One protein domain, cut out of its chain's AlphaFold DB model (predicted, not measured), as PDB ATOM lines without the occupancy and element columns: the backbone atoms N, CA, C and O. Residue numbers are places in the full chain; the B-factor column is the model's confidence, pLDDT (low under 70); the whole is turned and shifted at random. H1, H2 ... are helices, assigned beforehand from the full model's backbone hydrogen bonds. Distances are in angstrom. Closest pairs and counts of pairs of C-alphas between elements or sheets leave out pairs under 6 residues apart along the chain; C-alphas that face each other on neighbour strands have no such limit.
ATOM      1  N   PRO A 165      12.929   5.126 -11.179       69.62
ATOM      2  CA  PRO A 165      12.928   3.799 -10.566       69.62
ATOM      3  C   PRO A 165      12.388   2.684 -11.474       69.62
ATOM      4  O   PRO A 165      12.457   1.509 -11.129       69.62
ATOM      5  N   ARG A 166      11.859   3.049 -12.647       71.62
ATOM      6  CA  ARG A 166      11.383   2.122 -13.685       71.62
ATOM      7  C   ARG A 166      12.318   2.006 -14.885       71.62
ATOM      8  O   ARG A 166      12.059   1.181 -15.757       71.62
ATOM      9  N   GLU A 167      13.346   2.846 -14.968       80.81
ATOM     10  CA  GLU A 167      14.316   2.766 -16.056       80.81
ATOM     11  C   GLU A 167      15.542   1.998 -15.565       80.81
ATOM     12  O   GLU A 167      16.114   2.349 -14.530       80.81
ATOM     13  N   PRO A 168      15.923   0.910 -16.252       80.19
ATOM     14  CA  PRO A 168      17.167   0.228 -15.941       80.19
ATOM     15  C   PRO A 168      18.349   1.158 -16.227       80.19
ATOM     16  O   PRO A 168      18.305   1.956 -17.163       80.19
ATOM     17  N   THR A 169      19.422   1.025 -15.455       80.31
ATOM     18  CA  THR A 169      20.682   1.716 -15.751       80.31
ATOM     19  C   THR A 169      21.350   1.119 -16.994       80.31
ATOM     20  O   THR A 169      21.072  -0.021 -17.378       80.31
ATOM     21  N   ASP A 170      22.300   1.836 -17.598       81.00
ATOM     22  CA  ASP A 170      23.099   1.302 -18.713       81.00
ATOM     23  C   ASP A 170      23.840   0.010 -18.331       81.00
ATOM     24  O   ASP A 170      23.992  -0.900 -19.148       81.00
ATOM     25  N   ALA A 171      24.261  -0.105 -17.067       75.38
ATOM     26  CA  ALA A 171      24.884  -1.312 -16.538       75.38
ATOM     27  C   ALA A 171      23.899  -2.493 -16.502       75.38
ATOM     28  O   ALA A 171      24.246  -3.597 -16.930       75.38
ATOM     29  N   ASP A 172      22.661  -2.258 -16.060       79.81
ATOM     30  CA  ASP A 172      21.601  -3.269 -16.051       79.81
ATOM     31  C   ASP A 172      21.281  -3.738 -17.478       79.81
ATOM     32  O   ASP A 172      21.173  -4.940 -17.744       79.81
ATOM     33  N   VAL A 173      21.183  -2.790 -18.419       86.31
ATOM     34  CA  VAL A 173      20.956  -3.067 -19.845       86.31
ATOM     35  C   VAL A 173      22.114  -3.867 -20.439       86.31
ATOM     36  O   VAL A 173      21.871  -4.836 -21.156       86.31
ATOM     37  N   SER A 174      23.361  -3.515 -20.122       83.56
ATOM     38  CA  SER A 174      24.540  -4.256 -20.580       83.56
ATOM     39  C   SER A 174      24.594  -5.683 -20.028       83.56
ATOM     40  O   SER A 174      25.138  -6.562 -20.694       83.56
ATOM     41  N   CYS A 175      24.074  -5.917 -18.822       84.25
ATOM     42  CA  CYS A 175      24.122  -7.215 -18.152       84.25
ATOM     43  C   CYS A 175      23.008  -8.161 -18.625       84.25
ATOM     44  O   CYS A 175      23.263  -9.322 -18.944       84.25
ATOM     45  N   TRP A 176      21.765  -7.673 -18.688       84.06
ATOM     46  CA  TRP A 176      20.588  -8.516 -18.947       84.06
ATOM     47  C   TRP A 176      19.959  -8.307 -20.327       84.06
ATOM     48  O   TRP A 176      19.074  -9.068 -20.718       84.06
ATOM     49  N   GLY A 177      20.401  -7.301 -21.075       91.94
ATOM     50  CA  GLY A 177      19.726  -6.834 -22.279       91.94
ATOM     51  C   GLY A 177      18.532  -5.923 -21.953       91.94
ATOM     52  O   GLY A 177      17.963  -5.985 -20.858       91.94
ATOM     53  N   PRO A 178      18.106  -5.076 -22.905       90.31
ATOM     54  CA  PRO A 178      17.187  -3.967 -22.640       90.31
ATOM     55  C   PRO A 178      15.816  -4.418 -22.122       90.31
ATOM     56  O   PRO A 178      15.297  -3.848 -21.164       90.31
ATOM     57  N   LEU A 179      15.234  -5.467 -22.715       87.19
ATOM     58  CA  LEU A 179      13.910  -5.954 -22.320       87.19
ATOM     59  C   LEU A 179      13.923  -6.582 -20.919       87.19
ATOM     60  O   LEU A 179      13.091  -6.244 -20.081       87.19
ATOM     61  N   ALA A 180      14.883  -7.469 -20.641       84.75
ATOM     62  CA  ALA A 180      14.959  -8.142 -19.347       84.75
ATOM     63  C   ALA A 180      15.349  -7.174 -18.221       84.75
ATOM     64  O   ALA A 180      14.803  -7.277 -17.123       84.75
ATOM     65  N   ALA A 181      16.237  -6.213 -18.492       84.19
ATOM     66  CA  ALA A 181      16.583  -5.159 -17.545       84.19
ATOM     67  C   ALA A 181      15.358  -4.299 -17.200       84.19
ATOM     68  O   ALA A 181      15.072  -4.087 -16.024       84.19
ATOM     69  N   ARG A 182      14.570  -3.889 -18.203       85.25
ATOM     70  CA  ARG A 182      13.328  -3.128 -17.997       85.25
ATOM     71  C   ARG A 182      12.299  -3.906 -17.175       85.25
ATOM     72  O   ARG A 182      11.732  -3.352 -16.234       85.25
ATOM     73  N   ASN A 183      12.091  -5.185 -17.488       83.00
ATOM     74  CA  ASN A 183      11.167  -6.036 -16.734       83.00
ATOM     75  C   ASN A 183      11.625  -6.199 -15.277       83.00
ATOM     76  O   ASN A 183      10.819  -6.084 -14.360       83.00
ATOM     77  N   ARG A 184      12.926  -6.396 -15.031       81.75
ATOM     78  CA  ARG A 184      13.474  -6.489 -13.666       81.75
ATOM     79  C   ARG A 184      13.348  -5.181 -12.894       81.75
ATOM     80  O   ARG A 184      12.871  -5.207 -11.764       81.75
ATOM     81  N   ALA A 185      13.735  -4.059 -13.503       82.00
ATOM     82  CA  ALA A 185      13.647  -2.736 -12.889       82.00
ATOM     83  C   ALA A 185      12.213  -2.443 -12.449       82.00
ATOM     84  O   ALA A 185      11.950  -2.090 -11.300       82.00
ATOM     85  N   GLY A 186      11.260  -2.690 -13.342       82.81
ATOM     86  CA  GLY A 186       9.872  -2.478 -13.016       82.81
ATOM     87  C   GLY A 186       9.319  -3.490 -11.992       82.81
ATOM     88  O   GLY A 186       8.587  -3.080 -11.097       82.81
ATOM     89  N   PHE A 187       9.702  -4.774 -12.025       81.12
ATOM     90  CA  PHE A 187       9.294  -5.739 -10.987       81.12
ATOM     91  C   PHE A 187       9.785  -5.307  -9.599       81.12
ATOM     92  O   PHE A 187       9.027  -5.321  -8.628       81.12
ATOM     93  N   TRP A 188      11.036  -4.853  -9.506       79.50
ATOM     94  CA  TRP A 188      11.589  -4.308  -8.268       79.50
ATOM     95  C   TRP A 188      10.871  -3.042  -7.811       79.50
ATOM     96  O   TRP A 188      10.596  -2.908  -6.616       79.50
ATOM     97  N   PHE A 189      10.529  -2.142  -8.736       82.56
ATOM     98  CA  PHE A 189       9.715  -0.972  -8.422       82.56
ATOM     99  C   PHE A 189       8.355  -1.372  -7.850       82.56
ATOM    100  O   PHE A 189       7.970  -0.855  -6.805       82.56
ATOM    101  N   TRP A 190       7.657  -2.318  -8.483       80.69
ATOM    102  CA  TRP A 190       6.354  -2.788  -8.016       80.69
ATOM    103  C   TRP A 190       6.440  -3.381  -6.607       80.69
ATOM    104  O   TRP A 190       5.719  -2.938  -5.721       80.69
ATOM    105  N   MET A 191       7.387  -4.293  -6.359       78.56
ATOM    106  CA  MET A 191       7.608  -4.877  -5.028       78.56
ATOM    107  C   MET A 191       7.828  -3.802  -3.955       78.56
ATOM    108  O   MET A 191       7.290  -3.888  -2.848       78.56
ATOM    109  N   ARG A 192       8.610  -2.768  -4.285       76.81
ATOM    110  CA  ARG A 192       8.896  -1.646  -3.387       76.81
ATOM    111  C   ARG A 192       7.653  -0.796  -3.138       76.81
ATOM    112  O   ARG A 192       7.332  -0.528  -1.982       76.81
ATOM    113  N   ALA A 193       6.947  -0.424  -4.201       78.25
ATOM    114  CA  ALA A 193       5.713   0.345  -4.144       78.25
ATOM    115  C   ALA A 193       4.661  -0.374  -3.293       78.25
ATOM    116  O   ALA A 193       4.132   0.207  -2.350       78.25
ATOM    117  N   SER A 194       4.423  -1.663  -3.554       77.44
ATOM    118  CA  SER A 194       3.470  -2.486  -2.807       77.44
ATOM    119  C   SER A 194       3.807  -2.571  -1.321       77.44
ATOM    120  O   SER A 194       2.903  -2.457  -0.496       77.44
ATOM    121  N   ARG A 195       5.091  -2.713  -0.962       79.38
ATOM    122  CA  ARG A 195       5.523  -2.695   0.443       79.38
ATOM    123  C   ARG A 195       5.206  -1.354   1.105       79.38
ATOM    124  O   ARG A 195       4.534  -1.327   2.129       79.38
ATOM    125  N   VAL A 196       5.637  -0.248   0.500       72.94
ATOM    126  CA  VAL A 196       5.464   1.102   1.059       72.94
ATOM    127  C   VAL A 196       3.984   1.491   1.177       72.94
ATOM    128  O   VAL A 196       3.573   2.085   2.177       72.94
ATOM    129  N   ILE A 197       3.174   1.136   0.176       77.81
ATOM    130  CA  ILE A 197       1.721   1.347   0.188       77.81
ATOM    131  C   ILE A 197       1.070   0.483   1.274       77.81
ATOM    132  O   ILE A 197       0.257   0.987   2.051       77.81
ATOM    133  N   GLY A 198       1.450  -0.795   1.370       77.12
ATOM    134  CA  GLY A 198       0.942  -1.723   2.384       77.12
ATOM    135  C   GLY A 198       1.255  -1.279   3.815       77.12
ATOM    136  O   GLY A 198       0.398  -1.375   4.692       77.12
ATOM    137  N   GLU A 199       2.440  -0.709   4.032       76.88
ATOM    138  CA  GLU A 199       2.872  -0.116   5.305       76.88
ATOM    139  C   GLU A 199       2.167   1.220   5.626       76.88
ATOM    140  O   GLU A 199       2.314   1.746   6.729       76.88
ATOM    141  N   ARG A 200       1.364   1.763   4.694       69.38
ATOM    142  CA  ARG A 200       0.619   3.032   4.813       69.38
ATOM    143  C   ARG A 200       1.495   4.217   5.218       69.38
ATOM    144  O   ARG A 200       1.088   5.054   6.028       69.38
ATOM    145  N   VAL A 201       2.686   4.325   4.629       64.69
ATOM    146  CA  VAL A 201       3.638   5.405   4.933       64.69
ATOM    147  C   VAL A 201       3.212   6.723   4.262       64.69
ATOM    148  O   VAL A 201       3.869   7.216   3.348       64.69
ATOM    149  N   GLY A 202       2.082   7.287   4.702       72.19
ATOM    150  CA  GLY A 202       1.574   8.623   4.367       72.19
ATOM    151  C   GLY A 202       1.836   9.084   2.926       72.19
ATOM    152  O   GLY A 202       1.444   8.430   1.964       72.19
ATOM    153  N   VAL A 203       2.538  10.213   2.791       67.94
ATOM    154  CA  VAL A 203       2.860  10.870   1.507       67.94
ATOM    155  C   VAL A 203       3.674   9.974   0.560       67.94
ATOM    156  O   VAL A 203       3.600  10.141  -0.654       67.94
ATOM    157  N   VAL A 204       4.436   9.007   1.081       68.31
ATOM    158  CA  VAL A 204       5.213   8.075   0.248       68.31
ATOM    159  C   VAL A 204       4.301   7.074  -0.445       68.31
ATOM    160  O   VAL A 204       4.490   6.787  -1.623       68.31
ATOM    161  N   ALA A 205       3.322   6.538   0.287       73.31
ATOM    162  CA  ALA A 205       2.341   5.624  -0.278       73.31
ATOM    163  C   ALA A 205       1.558   6.319  -1.399       73.31
ATOM    164  O   ALA A 205       1.411   5.750  -2.475       73.31
ATOM    165  N   ASP A 206       1.161   7.577  -1.179       75.00
ATOM    166  CA  ASP A 206       0.509   8.401  -2.200       75.00
ATOM    167  C   ASP A 206       1.401   8.622  -3.436       75.00
ATOM    168  O   ASP A 206       0.913   8.505  -4.557       75.00
ATOM    169  N   PHE A 207       2.702   8.882  -3.254       78.62
ATOM    170  CA  PHE A 207       3.650   9.009  -4.368       78.62
ATOM    171  C   PHE A 207       3.749   7.715  -5.185       78.62
ATOM    172  O   PHE A 207       3.608   7.741  -6.404       78.62
ATOM    173  N   TYR A 208       3.976   6.573  -4.530       76.62
ATOM    174  CA  TYR A 208       4.093   5.295  -5.235       76.62
ATOM    175  C   TYR A 208       2.788   4.902  -5.929       76.62
ATOM    176  O   TYR A 208       2.835   4.377  -7.039       76.62
ATOM    177  N   GLN A 209       1.640   5.184  -5.309       79.56
ATOM    178  CA  GLN A 209       0.335   4.944  -5.914       79.56
ATOM    179  C   GLN A 209       0.136   5.811  -7.164       79.56
ATOM    180  O   GLN A 209      -0.236   5.283  -8.203       79.56
ATOM    181  N   ASP A 210       0.469   7.103  -7.110       79.44
ATOM    182  CA  ASP A 210       0.354   8.009  -8.261       79.44
ATOM    183  C   ASP A 210       1.258   7.588  -9.431       79.44
ATOM    184  O   ASP A 210       0.845   7.581 -10.594       79.44
ATOM    185  N   VAL A 211       2.486   7.151  -9.133       75.75
ATOM    186  CA  VAL A 211       3.405   6.623 -10.152       75.75
ATOM    187  C   VAL A 211       2.877   5.318 -10.759       75.75
ATOM    188  O   VAL A 211       3.027   5.104 -11.963       75.75
ATOM    189  N   LEU A 212       2.245   4.444  -9.968       80.69
ATOM    190  CA  LEU A 212       1.597   3.236 -10.488       80.69
ATOM    191  C   LEU A 212       0.391   3.589 -11.371       80.69
ATOM    192  O   LEU A 212       0.326   3.126 -12.511       80.69
ATOM    193  N   ASP A 213      -0.496   4.467 -10.906       82.44
ATOM    194  CA  ASP A 213      -1.723   4.855 -11.609       82.44
ATOM    195  C   ASP A 213      -1.418   5.552 -12.946       82.44
ATOM    196  O   ASP A 213      -1.958   5.186 -13.992       82.44
ATOM    197  N   SER A 214      -0.490   6.515 -12.943       79.81
ATOM    198  CA  SER A 214      -0.079   7.258 -14.148       79.81
ATOM    199  C   SER A 214       0.629   6.388 -15.185       79.81
ATOM    200  O   SER A 214       0.667   6.718 -16.371       79.81
ATOM    201  N   SER A 215       1.188   5.259 -14.756       74.69
ATOM    202  CA  SER A 215       1.927   4.368 -15.638       74.69
ATOM    203  C   SER A 215       1.078   3.364 -16.412       74.69
ATOM    204  O   SER A 215       1.616   2.699 -17.300       74.69
ATOM    205  N   GLY A 216      -0.205   3.223 -16.061       76.31
ATOM    206  CA  GLY A 216      -1.082   2.188 -16.613       76.31
ATOM    207  C   GLY A 216      -0.642   0.758 -16.281       76.31
ATOM    208  O   GLY A 216      -1.092  -0.184 -16.928       76.31
ATOM    209  N   TRP A 217       0.259   0.580 -15.310       71.56
ATOM    210  CA  TRP A 217       0.758  -0.732 -14.916       71.56
ATOM    211  C   TRP A 217      -0.220  -1.462 -14.017       71.56
ATOM    212  O   TRP A 217      -0.593  -0.977 -12.953       71.56
ATOM    213  N   THR A 218      -0.555  -2.688 -14.402       65.31
ATOM    214  CA  THR A 218      -1.489  -3.524 -13.637       65.31
ATOM    215  C   THR A 218      -0.782  -4.533 -12.729       65.31
ATOM    216  O   THR A 218      -1.440  -5.291 -12.026       65.31
ATOM    217  N   GLY A 219       0.557  -4.568 -12.723       60.97
ATOM    218  CA  GLY A 219       1.342  -5.568 -11.986       60.97
ATOM    219  C   GLY A 219       1.307  -6.976 -12.600       60.97
ATOM    220  O   GLY A 219       2.067  -7.837 -12.166       60.97
ATOM    221  N   TYR A 220       0.488  -7.203 -13.634       57.97
ATOM    222  CA  TYR A 220       0.351  -8.484 -14.337       57.97
ATOM    223  C   TYR A 220       1.239  -8.616 -15.584       57.97
ATOM    224  O   TYR A 220       1.296  -9.689 -16.177       57.97
ATOM    225  N   ASP A 221       1.982  -7.573 -15.959       58.31
ATOM    226  CA  ASP A 221       2.781  -7.534 -17.198       58.31
ATOM    227  C   ASP A 221       4.093  -8.351 -17.137       58.31
ATOM    228  O   ASP A 221       4.933  -8.251 -18.030       58.31
ATOM    229  N   PHE A 222       4.304  -9.140 -16.078       52.81
ATOM    230  CA  PHE A 222       5.538  -9.907 -15.853       52.81
ATOM    231  C   PHE A 222       5.385 -11.421 -15.999       52.81
ATOM    232  O   PHE A 222       6.346 -12.143 -15.720       52.81
ATOM    233  N   ALA A 223       4.188 -11.885 -16.359       48.59
ATOM    234  CA  ALA A 223       3.907 -13.296 -16.599       48.59
ATOM    235  C   ALA A 223       4.432 -13.757 -17.968       48.59
ATOM    236  O   ALA A 223       4.316 -12.982 -18.944       48.59
TER     237      ALA A 223
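This is residues 165 to 223 of the 223 residues of an uncharacterized protein of Aspergillus udagawae (UniProt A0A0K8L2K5). A short helix, H1, makes a corner with one end of the long helix H2, and from the other end of H2 the chain folds back as H3 into an uneven helical hairpin. H2 makes the long axis. The 59 printed residues hold three named helices, H1, H2, H3 in chain order, and no named strand: all helix. The whole is elongated, 36 by 21 by 17 A, and only just compact, close to loose, with a radius of gyration of the C-alphas of 12.3 A.

H1, residues 170 to 176, and H2, residues 178 to 198, touch only at the corner by their tight link, about perpendicular at 78 degrees; the C-alphas of Val 173 and Ala 181 are closest, 5.4 A. H3, residues 202 to 214, forms a hairpin with H2, opposite ways at a steep tilt of 39 degrees. They touch through residues 193 to 198 and 204 to 209 alone, closest at the C-alphas of Ile 197 and Ala 205, 4.3 A. H1 and H3 are apart. In H1, H2 and H3 every O i to N i+4 pair is within hydrogen-bond range.

H1 begins at C-alpha 170 (23.099, 1.302, -18.713) and measures 10.1 A. H2 measures 29.9 A. H3 measures 18.6 A, ending at C-alpha 214 (-0.079, 7.258, -14.148).

The C-alphas of Ser 174 and Gly 202 are farthest apart, 36.3 A. The printed part has no cut; both links between helices are tight. Residues 198 to 203 stand free. Mean pLDDT of the printed part is 76.6, with residues 165, 200 to 201, 203 to 204 and 218 to 223 under 70.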